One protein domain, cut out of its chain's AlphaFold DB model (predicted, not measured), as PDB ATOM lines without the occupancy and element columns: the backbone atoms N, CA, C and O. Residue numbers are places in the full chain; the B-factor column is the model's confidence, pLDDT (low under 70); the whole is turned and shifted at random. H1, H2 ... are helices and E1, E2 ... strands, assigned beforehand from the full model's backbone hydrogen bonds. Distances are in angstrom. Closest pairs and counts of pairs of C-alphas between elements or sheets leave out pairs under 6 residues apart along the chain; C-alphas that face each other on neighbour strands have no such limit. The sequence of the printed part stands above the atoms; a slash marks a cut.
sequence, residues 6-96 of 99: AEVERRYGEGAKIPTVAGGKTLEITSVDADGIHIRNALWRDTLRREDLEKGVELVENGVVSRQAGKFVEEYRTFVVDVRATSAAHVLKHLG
ATOM      1  N   ALA A   6     -14.924  38.825  30.070       96.38
ATOM      2  CA  ALA A   6     -14.081  37.647  29.905       96.38
ATOM      3  C   ALA A   6     -14.520  36.539  30.875       96.38
ATOM      4  O   ALA A   6     -14.603  35.370  30.501       96.38
ATOM      5  N   GLU A   7     -14.882  36.904  32.106       95.69
ATOM      6  CA  GLU A   7     -15.459  35.964  33.067       95.69
ATOM      7  C   GLU A   7     -16.865  35.497  32.655       95.69
ATOM      8  O   GLU A   7     -17.186  34.317  32.813       95.69
ATOM      9  N   VAL A   8     -17.706  36.379  32.105       97.31
ATOM     10  CA  VAL A   8     -19.039  36.008  31.591       97.31
ATOM     11  C   VAL A   8     -18.921  35.000  30.443       97.31
ATOM     12  O   VAL A   8     -19.590  33.966  30.475       97.31
ATOM     13  N   GLU A   9     -18.051  35.257  29.468       97.38
ATOM     14  CA  GLU A   9     -17.757  34.341  28.360       97.38
ATOM     15  C   GLU A   9     -17.202  33.013  28.877       97.38
ATOM     16  O   GLU A   9     -17.683  31.949  28.490       97.38
ATOM     17  N   ARG A  10     -16.264  33.044  29.829       96.88
ATOM     18  CA  ARG A  10     -15.726  31.824  30.443       96.88
ATOM     19  C   ARG A  10     -16.803  31.005  31.161       96.88
ATOM     20  O   ARG A  10     -16.724  29.779  31.174       96.88
ATOM     21  N   ARG A  11     -17.788  31.653  31.795       96.69
ATOM     22  CA  ARG A  11     -18.868  30.972  32.532       96.69
ATOM     23  C   ARG A  11     -19.982  30.447  31.640       96.69
ATOM     24  O   ARG A  11     -20.548  29.406  31.966       96.69
ATOM     25  N   TYR A  12     -20.356  31.182  30.593       97.81
ATOM     26  CA  TYR A  12     -21.585  30.910  29.842       97.81
ATOM     27  C   TYR A  12     -21.404  30.813  28.322       97.81
ATOM     28  O   TYR A  12     -22.388  30.568  27.626       97.81
ATOM     29  N   GLY A  13     -20.194  31.001  27.791       94.81
ATOM     30  CA  GLY A  13     -19.925  31.039  26.349       94.81
ATOM     31  C   GLY A  13     -20.305  29.751  25.618       94.81
ATOM     32  O   GLY A  13     -20.836  29.811  24.513       94.81
ATOM     33  N   GLU A  14     -20.138  28.596  26.267       94.94
ATOM     34  CA  GLU A  14     -20.554  27.278  25.750       94.94
ATOM     35  C   GLU A  14     -21.999  26.897  26.142       94.94
ATOM     36  O   GLU A  14     -22.454  25.776  25.908       94.94
ATOM     37  N   GLY A  15     -22.731  27.838  26.740       96.44
ATOM     38  CA  GLY A  15     -24.064  27.649  27.291       96.44
ATOM     39  C   GLY A  15     -24.061  27.276  28.775       96.44
ATOM     40  O   GLY A  15     -23.119  26.703  29.316       96.44
ATOM     41  N   ALA A  16     -25.145  27.626  29.466       97.25
ATOM     42  CA  ALA A  16     -25.307  27.387  30.895       97.25
ATOM     43  C   ALA A  16     -26.784  27.345  31.301       97.25
ATOM     44  O   ALA A  16     -27.665  27.848  30.605       97.25
ATOM     45  N   LYS A  17     -27.065  26.778  32.478       96.81
ATOM     46  CA  LYS A  17     -28.377  26.878  33.128       96.81
ATOM     47  C   LYS A  17     -28.207  27.524  34.487       96.81
ATOM     48  O   LYS A  17     -27.540  26.963  35.350       96.81
ATOM     49  N   ILE A  18     -28.828  28.683  34.671       95.88
ATOM     50  CA  ILE A  18     -28.753  29.443  35.921       95.88
ATOM     51  C   ILE A  18     -30.100  29.407  36.645       95.88
ATOM     52  O   ILE A  18     -31.140  29.335  35.985       95.88
ATOM     53  N   PRO A  19     -30.128  29.448  37.985       95.12
ATOM     54  CA  PRO A  19     -31.377  29.543  38.728       95.12
ATOM     55  C   PRO A  19     -32.089  30.873  38.442       95.12
ATOM     56  O   PRO A  19     -31.459  31.913  38.247       95.12
ATOM     57  N   THR A  20     -33.419  30.855  38.445       94.38
ATOM     58  CA  THR A  20     -34.212  32.091  38.439       94.38
ATOM     59  C   THR A  20     -34.178  32.761  39.815       94.38
ATOM     60  O   THR A  20     -33.991  32.104  40.838       94.38
ATOM     61  N   VAL A  21     -34.432  34.072  39.861       91.56
ATOM     62  CA  VAL A  21     -34.473  34.871  41.106       91.56
ATOM     63  C   VAL A  21     -35.445  34.294  42.140       91.56
ATOM     64  O   VAL A  21     -35.125  34.276  43.325       91.56
ATOM     65  N   ALA A  22     -36.609  33.809  41.697       85.94
ATOM     66  CA  ALA A  22     -37.618  33.199  42.564       85.94
ATOM     67  C   ALA A  22     -37.276  31.756  42.991       85.94
ATOM     68  O   ALA A  22     -37.960  31.190  43.842       85.94
ATOM     69  N   GLY A  23     -36.242  31.146  42.402       83.31
ATOM     70  CA  GLY A  23     -35.907  29.741  42.597       83.31
ATOM     71  C   GLY A  23     -36.863  28.773  41.885       83.31
ATOM     72  O   GLY A  23     -37.839  29.159  41.239       83.31
ATOM     73  N   GLY A  24     -36.541  27.478  41.954       86.12
ATOM     74  CA  GLY A  24     -37.386  26.383  41.450       86.12
ATOM     75  C   GLY A  24     -37.447  26.216  39.924       86.12
ATOM     76  O   GLY A  24     -37.983  25.219  39.445       86.12
ATOM     77  N   LYS A  25     -36.889  27.150  39.149       92.31
ATOM     78  CA  LYS A  25     -36.742  27.063  37.688       92.31
ATOM     79  C   LYS A  25     -35.344  27.507  37.267       92.31
ATOM     80  O   LYS A  25     -34.609  28.100  38.056       92.31
ATOM     81  N   THR A  26     -34.992  27.231  36.014       95.25
ATOM     82  CA  THR A  26     -33.730  27.678  35.413       95.25
ATOM     83  C   THR A  26     -33.974  28.514  34.161       95.25
ATOM     84  O   THR A  26     -34.954  28.302  33.444       95.25
ATOM     85  N   LEU A  27     -33.086  29.476  33.923       95.94
ATOM     86  CA  LEU A  27     -32.927  30.174  32.652       95.94
ATOM     87  C   LEU A  27     -31.789  29.503  31.881       95.94
ATOM     88  O   LEU A  27     -30.730  29.244  32.451       95.94
ATOM     89  N   GLU A  28     -32.009  29.225  30.600       98.06
ATOM     90  CA  GLU A  28     -30.990  28.657  29.721       98.06
ATOM     91  C   GLU A  28     -30.286  29.772  28.944       98.06
ATOM     92  O   GLU A  28     -30.932  30.545  28.233       98.06
ATOM     93  N   ILE A  29     -28.965  29.824  29.086       98.25
ATOM     94  CA  ILE A  29     -28.042  30.615  28.275       98.25
ATOM     95  C   ILE A  29     -27.478  29.679  27.208       98.25
ATOM     96  O   ILE A  29     -27.047  28.572  27.530       98.25
ATOM     97  N   THR A  30     -27.494  30.094  25.947       98.19
ATOM     98  CA  THR A  30     -26.989  29.285  24.831       98.19
ATOM     99  C   THR A  30     -25.574  29.651  24.422       98.19
ATOM    100  O   THR A  30     -24.839  28.773  23.988       98.19
ATOM    101  N   SER A  31     -25.221  30.930  24.520       98.00
ATOM    102  CA  SER A  31     -23.914  31.461  24.137       98.00
ATOM    103  C   SER A  31     -23.752  32.891  24.653       98.00
ATOM    104  O   SER A  31     -24.726  33.531  25.064       98.00
ATOM    105  N   VAL A  32     -22.519  33.388  24.605       98.25
ATOM    106  CA  VAL A  32     -22.163  34.785  24.869       98.25
ATOM    107  C   VAL A  32     -21.265  35.261  23.739       98.25
ATOM    108  O   VAL A  32     -20.358  34.529  23.343       98.25
ATOM    109  N   ASP A  33     -21.520  36.459  23.233       96.25
ATOM    110  CA  ASP A  33     -20.677  37.119  22.241       96.25
ATOM    111  C   ASP A  33     -20.663  38.649  22.433       96.25
ATOM    112  O   ASP A  33     -21.023  39.172  23.493       96.25
ATOM    113  N   ALA A  34     -20.205  39.374  21.408       95.44
ATOM    114  CA  ALA A  34     -20.106  40.827  21.427       95.44
ATOM    115  C   ALA A  34     -21.465  41.541  21.577       95.44
ATOM    116  O   ALA A  34     -21.498  42.633  22.150       95.44
ATOM    117  N   ASP A  35     -22.564  40.938  21.112       95.44
ATOM    118  CA  ASP A  35     -23.909  41.510  21.212       95.44
ATOM    119  C   ASP A  35     -24.485  41.323  22.621       95.44
ATOM    120  O   ASP A  35     -25.218  42.186  23.122       95.44
ATOM    121  N   GLY A  36     -24.133  40.224  23.295       97.44
ATOM    122  CA  GLY A  36     -24.448  39.998  24.700       97.44
ATOM    123  C   GLY A  36     -24.668  38.531  25.051       97.44
ATOM    124  O   GLY A  36     -23.966  37.638  24.585       97.44
ATOM    125  N   ILE A  37     -25.632  38.276  25.937       98.44
ATOM    126  CA  ILE A  37     -25.932  36.932  26.446       98.44
ATOM    127  C   ILE A  37     -27.181  36.402  25.749       98.44
ATOM    128  O   ILE A  37     -28.284  36.924  25.946       98.44
ATOM    129  N   HIS A  38     -27.027  35.333  24.975       98.31
ATOM    130  CA  HIS A  38     -28.136  34.703  24.271       98.31
ATOM    131  C   HIS A  38     -28.841  33.708  25.173       98.31
ATOM    132  O   HIS A  38     -28.229  32.809  25.751       98.31
ATOM    133  N   ILE A  39     -30.152  33.859  25.275       97.94
ATOM    134  CA  ILE A  39     -30.997  33.069  26.156       97.94
ATOM    135  C   ILE A  39     -32.133  32.430  25.378       97.94
ATOM    136  O   ILE A  39     -32.579  32.923  24.339       97.94
ATOM    137  N   ARG A  40     -32.643  31.321  25.907       96.25
ATOM    138  CA  ARG A  40     -33.817  30.670  25.333       96.25
ATOM    139  C   ARG A  40     -34.711  30.029  26.376       96.25
ATOM    140  O   ARG A  40     -34.319  29.766  27.511       96.25
ATOM    141  N   ASN A  41     -35.908  29.691  25.923       90.06
ATOM    142  CA  ASN A  41     -36.693  28.609  26.488       90.06
ATOM    143  C   ASN A  41     -37.283  27.751  25.352       90.06
ATOM    144  O   ASN A  41     -36.889  27.872  24.194       90.06
ATOM    145  N   ALA A  42     -38.238  26.878  25.678       89.56
ATOM    146  CA  ALA A  42     -38.878  26.002  24.696       89.56
ATOM    147  C   ALA A  42     -39.649  26.741  23.580       89.56
ATOM    148  O   ALA A  42     -39.892  26.154  22.531       89.56
ATOM    149  N   LEU A  43     -40.056  27.994  23.800       91.56
ATOM    150  CA  LEU A  43     -40.942  28.753  22.912       91.56
ATOM    151  C   LEU A  43     -40.262  29.955  22.250       91.56
ATOM    152  O   LEU A  43     -40.753  30.440  21.235       91.56
ATOM    153  N   TRP A  44     -39.171  30.468  22.817       93.44
ATOM    154  CA  TRP A  44     -38.531  31.690  22.344       93.44
ATOM    155  C   TRP A  44     -37.015  31.683  22.534       93.44
ATOM    156  O   TRP A  44     -36.454  30.909  23.312       93.44
ATOM    157  N   ARG A  45     -36.364  32.595  21.810       96.44
ATOM    158  CA  ARG A  45     -34.956  32.980  21.950       96.44
ATOM    159  C   ARG A  45     -34.875  34.495  22.053       96.44
ATOM    160  O   ARG A  45     -35.742  35.176  21.510       96.44
ATOM    161  N   ASP A  46     -33.878  34.989  22.766       97.69
ATOM    162  CA  ASP A  46     -33.651  36.420  22.927       97.69
ATOM    163  C   ASP A  46     -32.191  36.717  23.276       97.69
ATOM    164  O   ASP A  46     -31.444  35.806  23.642       97.69
ATOM    165  N   THR A  47     -31.806  37.988  23.211       98.19
ATOM    166  CA  THR A  47     -30.465  38.451  23.581       98.19
ATOM    167  C   THR A  47     -30.572  39.512  24.666       98.19
ATOM    168  O   THR A  47     -31.205  40.549  24.483       98.19
ATOM    169  N   LEU A  48     -29.916  39.270  25.798       98.19
ATOM    170  CA  LEU A  48     -29.675  40.303  26.798       98.19
ATOM    171  C   LEU A  48     -28.470  41.115  26.332       98.19
ATOM    172  O   LEU A  48     -27.334  40.641  26.431       98.19
ATOM    173  N   ARG A  49     -28.730  42.295  25.768       98.19
ATOM    174  CA  ARG A  49     -27.688  43.099  25.130       98.19
ATOM    175  C   ARG A  49     -26.670  43.572  26.154       98.19
ATOM    176  O   ARG A  49     -27.022  43.981  27.262       98.19
ATOM    177  N   ARG A  50     -25.403  43.545  25.751       97.31
ATOM    178  CA  ARG A  50     -24.272  43.977  26.574       97.31
ATOM    179  C   ARG A  50     -24.450  45.392  27.118       97.31
ATOM    180  O   ARG A  50     -24.344  45.583  28.326       97.31
ATOM    181  N   GLU A  51     -24.805  46.336  26.248       97.06
ATOM    182  CA  GLU A  51     -25.005  47.744  26.618       97.06
ATOM    183  C   GLU A  51     -26.108  47.936  27.671       97.06
ATOM    184  O   GLU A  51     -25.957  48.734  28.596       97.06
ATOM    185  N   ASP A  52     -27.191  47.159  27.583       98.06
ATOM    186  CA  ASP A  52     -28.313  47.263  28.514       98.06
ATOM    187  C   ASP A  52     -27.929  46.691  29.888       98.06
ATOM    188  O   ASP A  52     -28.215  47.288  30.929       98.06
ATOM    189  N   LEU A  53     -27.216  45.558  29.906       97.94
ATOM    190  CA  LEU A  53     -26.719  44.948  31.141       97.94
ATOM    191  C   LEU A  53     -25.699  45.848  31.849       97.94
ATOM    192  O   LEU A  53     -25.792  46.037  33.062       97.94
ATOM    193  N   GLU A  54     -24.761  46.429  31.103       97.81
ATOM    194  CA  GLU A  54     -23.771  47.372  31.630       97.81
ATOM    195  C   GLU A  54     -24.446  48.613  32.221       97.81
ATOM    196  O   GLU A  54     -24.164  48.969  33.367       97.81
ATOM    197  N   LYS A  55     -25.405  49.213  31.502       97.75
ATOM    198  CA  LYS A  55     -26.186  50.352  32.001       97.75
ATOM    199  C   LYS A  55     -26.995  49.992  33.250       97.75
ATOM    200  O   LYS A  55     -27.064  50.777  34.193       97.75
ATOM    201  N   GLY A  56     -27.595  48.800  33.294       97.19
ATOM    202  CA  GLY A  56     -28.302  48.307  34.477       97.19
ATOM    203  C   GLY A  56     -27.399  48.212  35.703       97.19
ATOM    204  O   GLY A  56     -27.773  48.680  36.778       97.19
ATOM    205  N   VAL A  57     -26.198  47.655  35.538       97.94
ATOM    206  CA  VAL A  57     -25.199  47.575  36.612       97.94
ATOM    207  C   VAL A  57     -24.725  48.965  37.030       97.94
ATOM    208  O   VAL A  57     -24.636  49.237  38.224       97.94
ATOM    209  N   GLU A  58     -24.473  49.874  36.090       97.81
ATOM    210  CA  GLU A  58     -24.091  51.256  36.399       97.81
ATOM    211  C   GLU A  58     -25.141  51.958  37.275       97.81
ATOM    212  O   GLU A  58     -24.806  52.547  38.304       97.81
ATOM    213  N   LEU A  59     -26.422  51.859  36.914       97.50
ATOM    214  CA  LEU A  59     -27.507  52.481  37.677       97.50
ATOM    215  C   LEU A  59     -27.684  51.869  39.071       97.50
ATOM    216  O   LEU A  59     -28.023  52.589  40.014       97.50
ATOM    217  N   VAL A  60     -27.444  50.563  39.211       97.25
ATOM    218  CA  VAL A  60     -27.430  49.878  40.510       97.25
ATOM    219  C   VAL A  60     -26.308  50.407  41.398       97.25
ATOM    220  O   VAL A  60     -26.514  50.696  42.575       97.25
ATOM    221  N   GLU A  61     -25.117  50.570  40.833       95.56
ATOM    222  CA  GLU A  61     -23.927  51.022  41.555       95.56
ATOM    223  C   GLU A  61     -24.027  52.492  41.973       95.56
ATOM    224  O   GLU A  61     -23.571  52.861  43.054       95.56
ATOM    225  N   ASN A  62     -24.698  53.308  41.162       95.75
ATOM    226  CA  ASN A  62     -24.996  54.706  41.469       95.75
ATOM    227  C   ASN A  62     -26.194  54.879  42.425       95.75
ATOM    228  O   ASN A  62     -26.548  56.009  42.762       95.75
ATOM    229  N   GLY A  63     -26.843  53.789  42.854       95.06
ATOM    230  CA  GLY A  63     -27.988  53.823  43.769       95.06
ATOM    231  C   GLY A  63     -29.291  54.346  43.155       95.06
ATOM    232  O   GLY A  63     -30.230  54.647  43.889       95.06
ATOM    233  N   VAL A  64     -29.364  54.456  41.824       96.44
ATOM    234  CA  VAL A  64     -30.576  54.866  41.089       96.44
ATOM    235  C   VAL A  64     -31.560  53.701  40.978       96.44
ATOM    236  O   VAL A  64     -32.768  53.892  41.097       96.44
ATOM    237  N   VAL A  65     -31.032  52.494  40.768       96.06
ATOM    238  CA  VAL A  65     -31.787  51.239  40.694       96.06
ATOM    239  C   VAL A  65     -31.432  50.372  41.902       96.06
ATOM    240  O   VAL A  65     -30.298  50.350  42.377       96.06
ATOM    241  N   SER A  66     -32.409  49.650  42.434       96.31
ATOM    242  CA  SER A  66     -32.240  48.771  43.580       96.31
ATOM    243  C   SER A  66     -31.412  47.532  43.245       96.31
ATOM    244  O   SER A  66     -31.583  46.912  42.199       96.31
ATOM    245  N   ARG A  67     -30.589  47.095  44.205       96.69
ATOM    246  CA  ARG A  67     -29.928  45.781  44.173       96.69
ATOM    247  C   ARG A  67     -30.884  44.616  44.413       96.69
ATOM    248  O   ARG A  67     -30.550  43.486  44.084       96.69
ATOM    249  N   GLN A  68     -32.070  44.855  44.974       96.50
ATOM    250  CA  GLN A  68     -33.032  43.787  45.237       96.50
ATOM    251  C   GLN A  68     -33.645  43.313  43.925       96.50
ATOM    252  O   GLN A  68     -34.372  44.069  43.275       96.50
ATOM    253  N   ALA A  69     -33.421  42.051  43.552       93.00
ATOM    254  CA  ALA A  69     -33.785  41.561  42.225       93.00
ATOM    255  C   ALA A  69     -35.281  41.716  41.882       93.00
ATOM    256  O   ALA A  69     -35.624  41.922  40.721       93.00
ATOM    257  N   GLY A  70     -36.179  41.654  42.872       88.88
ATOM    258  CA  GLY A  70     -37.612  41.889  42.659       88.88
ATOM    259  C   GLY A  70     -37.944  43.334  42.261       88.88
ATOM    260  O   GLY A  70     -38.753  43.542  41.363       88.88
ATOM    261  N   LYS A  71     -37.294  44.322  42.889       94.56
ATOM    262  CA  LYS A  71     -37.506  45.751  42.601       94.56
ATOM    263  C   LYS A  71     -36.738  46.201  41.359       94.56
ATOM    264  O   LYS A  71     -37.273  46.959  40.554       94.56
ATOM    265  N   PHE A  72     -35.538  45.648  41.171       97.38
ATOM    266  CA  PHE A  72     -34.689  45.880  40.007       97.38
ATOM    267  C   PHE A  72     -35.454  45.714  38.693       97.38
ATOM    268  O   PHE A  72     -35.290  46.524  37.791       97.38
ATOM    269  N   VAL A  73     -36.305  44.687  38.571       96.69
ATOM    270  CA  VAL A  73     -37.014  44.390  37.316       96.69
ATOM    271  C   VAL A  73     -37.860  45.572  36.839       96.69
ATOM    272  O   VAL A  73     -37.789  45.922  35.665       96.69
ATOM    273  N   GLU A  74     -38.636  46.198  37.723       96.62
ATOM    274  CA  GLU A  74     -39.512  47.315  37.342       96.62
ATOM    275  C   GLU A  74     -38.716  48.585  37.020       96.62
ATOM    276  O   GLU A  74     -39.008  49.314  36.069       96.62
ATOM    277  N   GLU A  75     -37.651  48.827  37.778       97.06
ATOM    278  CA  GLU A  75     -36.777  49.979  37.579       97.06
ATOM    279  C   GLU A  75     -35.941  49.826  36.297       97.06
ATOM    280  O   GLU A  75     -35.799  50.777  35.532       97.06
ATOM    281  N   TYR A  76     -35.473  48.619  35.984       97.56
ATOM    282  CA  TYR A  76     -34.742  48.318  34.754       97.56
ATOM    283  C   TYR A  76     -35.599  48.549  33.505       97.56
ATOM    284  O   TYR A  76     -35.123  49.159  32.549       97.56
ATOM    285  N   ARG A  77     -36.881  48.154  33.529       97.25
ATOM    286  CA  ARG A  77     -37.829  48.475  32.443       97.25
ATOM    287  C   ARG A  77     -37.976  49.975  32.221       97.25
ATOM    288  O   ARG A  77     -38.104  50.420  31.087       97.25
ATOM    289  N   THR A  78     -37.956  50.739  33.309       96.69
ATOM    290  CA  THR A  78     -38.174  52.188  33.288       96.69
ATOM    291  C   THR A  78     -36.936  52.951  32.817       96.69
ATOM    292  O   THR A  78     -37.047  53.883  32.023       96.69
ATOM    293  N   PHE A  79     -35.753  52.580  33.311       96.12
ATOM    294  CA  PHE A  79     -34.528  53.365  33.130       96.12
ATOM    295  C   PHE A  79     -33.577  52.812  32.062       96.12
ATOM    296  O   PHE A  79     -32.715  53.548  31.566       96.12
ATOM    297  N   VAL A  80     -33.715  51.533  31.703       97.00
ATOM    298  CA  VAL A  80     -32.830  50.846  30.755       97.00
ATOM    299  C   VAL A  80     -33.604  50.414  29.519       97.00
ATOM    300  O   VAL A  80     -33.484  51.074  28.490       97.00
ATOM    301  N   VAL A  81     -34.386  49.333  29.624       96.62
ATOM    302  CA  VAL A  81     -35.121  48.734  28.505       96.62
ATOM    303  C   VAL A  81     -36.229  47.801  29.002       96.62
ATOM    304  O   VAL A  81     -36.024  46.997  29.914       96.62
ATOM    305  N   ASP A  82     -37.399  47.842  28.359       93.88
ATOM    306  CA  ASP A  82     -38.499  46.898  28.609       93.88
ATOM    307  C   ASP A  82     -38.402  45.647  27.720       93.88
ATOM    308  O   ASP A  82     -39.305  45.287  26.967       93.88
ATOM    309  N   VAL A  83     -37.249  44.982  27.782       91.62
ATOM    310  CA  VAL A  83     -37.004  43.710  27.095       91.62
ATOM    311  C   VAL A  83     -36.375  42.750  28.085       91.62
ATOM    312  O   VAL A  83     -35.317  43.014  28.649       91.62
ATOM    313  N   ARG A  84     -37.058  41.624  28.326       94.69
ATOM    314  CA  ARG A  84     -36.570  40.512  29.164       94.69
ATOM    315  C   ARG A  84     -35.968  40.942  30.515       94.69
ATOM    316  O   ARG A  84     -35.086  40.260  31.033       94.69
ATOM    317  N   ALA A  85     -36.495  41.999  31.141       96.19
ATOM    318  CA  ALA A  85     -35.974  42.549  32.399       96.19
ATOM    319  C   ALA A  85     -35.852  41.499  33.523       96.19
ATOM    320  O   ALA A  85     -34.880  41.473  34.274       96.19
ATOM    321  N   THR A  86     -36.796  40.558  33.597       96.06
ATOM    322  CA  THR A  86     -36.735  39.436  34.548       96.06
ATOM    323  C   THR A  86     -35.552  38.500  34.284       96.06
ATOM    324  O   THR A  86     -34.900  38.059  35.226       96.06
ATOM    325  N   SER A  87     -35.236  38.218  33.017       97.19
ATOM    326  CA  SER A  87     -34.074  37.405  32.643       97.19
ATOM    327  C   SER A  87     -32.762  38.139  32.917       97.19
ATOM    328  O   SER A  87     -31.838  37.521  33.441       97.19
ATOM    329  N   ALA A  88     -32.703  39.451  32.657       97.69
ATOM    330  CA  ALA A  88     -31.570  40.289  33.054       97.69
ATOM    331  C   ALA A  88     -31.333  40.214  34.571       97.69
ATOM    332  O   ALA A  88     -30.214  39.948  35.005       97.69
ATOM    333  N   ALA A  89     -32.393  40.309  35.380       97.62
ATOM    334  CA  ALA A  89     -32.293  40.167  36.832       97.62
ATOM    335  C   ALA A  89     -31.753  38.790  37.267       97.62
ATOM    336  O   ALA A  89     -30.978  38.705  38.216       97.62
ATOM    337  N   HIS A  90     -32.128  37.702  36.582       97.38
ATOM    338  CA  HIS A  90     -31.583  36.366  36.865       97.38
ATOM    339  C   HIS A  90     -30.075  36.307  36.634       97.38
ATOM    340  O   HIS A  90     -29.337  35.840  37.502       97.38
ATOM    341  N   VAL A  91     -29.621  36.816  35.489       97.25
ATOM    342  CA  VAL A  91     -28.199  36.835  35.140       97.25
ATOM    343  C   VAL A  91     -27.413  37.725  36.099       97.25
ATOM    344  O   VAL A  91     -26.416  37.275  36.656       97.25
ATOM    345  N   LEU A  92     -27.871  38.953  36.348       97.38
ATOM    346  CA  LEU A  92     -27.161  39.905  37.203       97.38
ATOM    347  C   LEU A  92     -27.115  39.457  38.669       97.38
ATOM    348  O   LEU A  92     -26.092  39.640  39.324       97.38
ATOM    349  N   LYS A  93     -28.161  38.787  39.168       97.00
ATOM    350  CA  LYS A  93     -28.122  38.121  40.476       97.00
ATOM    351  C   LYS A  93     -27.101  36.989  40.507       97.00
ATOM    352  O   LYS A  93     -26.306  36.904  41.435       97.00
ATOM    353  N   HIS A  94     -27.086  36.136  39.486       96.44
ATOM    354  CA  HIS A  94     -26.137  35.023  39.415       96.44
ATOM    355  C   HIS A  94     -24.676  35.492  39.271       96.44
ATOM    356  O   HIS A  94     -23.755  34.829  39.744       96.44
ATOM    357  N   LEU A  95     -24.460  36.655  38.653       95.88
ATOM    358  CA  LEU A  95     -23.162  37.328  38.581       95.88
ATOM    359  C   LEU A  95     -22.783  38.077  39.872       95.88
ATOM    360  O   LEU A  95     -21.631  38.477  40.006       95.88
ATOM    361  N   GLY A  96     -23.707  38.229  40.826       95.88
ATOM    362  CA  GLY A  96     -23.454  38.855  42.126       95.88
ATOM    363  C   GLY A  96     -23.667  40.371  42.176       95.88
ATOM    364  O   GLY A  96     -23.258  41.000  43.147       95.88
TER     365      GLY A  96
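What this domain is: This is residues 6 to 96 of the 99 residues of an uncharacterized protein of Pseudonocardia sulfidoxydans NBRC 16205 (UniProt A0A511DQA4). Look first for a strongly twisted wall of four strands, E1 to E4, at one end of the domain, and for H2 and H3 at the other end, with H4 in the middle, between H2 and H3 and the wall. The short H1 packs on the sheet at E2, away from the other three helices. The printed part has 91 residues with four named helices and four named strands, in the order H1 E1 E2 E3 E4 H2 H3 H4, and its class is mixed, helices and strands. The sheet's order is E1 - E2 - E3 - E4, all antiparallel. The whole is compact, with a radius of gyration of the C-alphas of 12.3 A, and spans 33 by 28 by 22 A.

Where its parts are: Begin with the sheet: E1 is residues 16 to 19, 10.1 A; E2, residues 26 to 32, runs 17.2 A from C-alpha 26 at (-33.730, 27.678, 35.413). E3 is residues 36 to 40, 13.2 A, and E4 is residues 45 to 49, 12.9 A. Find C-alpha 6 at (-14.081, 37.647, 29.905), where H1, residues 6 to 12, begins and runs 10.1 A. H2 is residues 50 to 61, 16.6 A; H3 is residues 69 to 79, 14.9 A; H4, residues 85 to 94, runs 14.2 A to C-alpha 94 at (-26.137, 35.023, 39.415).

How they stand to each other: The strands form a meander, each the antiparallel neighbour of the one before, and each successive pair is a hairpin. Look at N 16 and O 29, 2.9 A, for E1 and E2; N 30 and O 38, 2.8 A, for E2 and E3; N 39 and O 46, 2.9 A, for E3 and E4. H4 is on one face of the sheet, two layers of helix and sheet, at a height over the sheet of 5.1 A and over none of the strands; its closest C-alphas to E4 are Ala 88 and Leu 48, 6.5 A. H3 touches H4, closest at the C-alphas of Val 73 and Ala 85, 5.4 A, at a steep tilt of 50 degrees, opposite ways. H2 and H4 only just touch, with 3 pairs of C-alphas within 8 A, made by residues 53 to 57 of H2 alone; the closest are Leu 53 and Ala 88, 7.0 A. H2 only grazes the sheet, with residues 50 to 53. H1 is on the sheet, its closest C-alphas to E2 being Glu 9 and Val 32, 5.6 A, and it is apart from H4. Every O i to N i+4 pair is within hydrogen-bond range in H1, H2 and H4, and 5 of 7 are in H3.

The domain as a whole: The C-alphas farthest apart are those of Ala 42 and Asn 62, 36.0 A. The printed part has no cut and no long link. Its mean pLDDT is 95.9, and no printed residue is under 70.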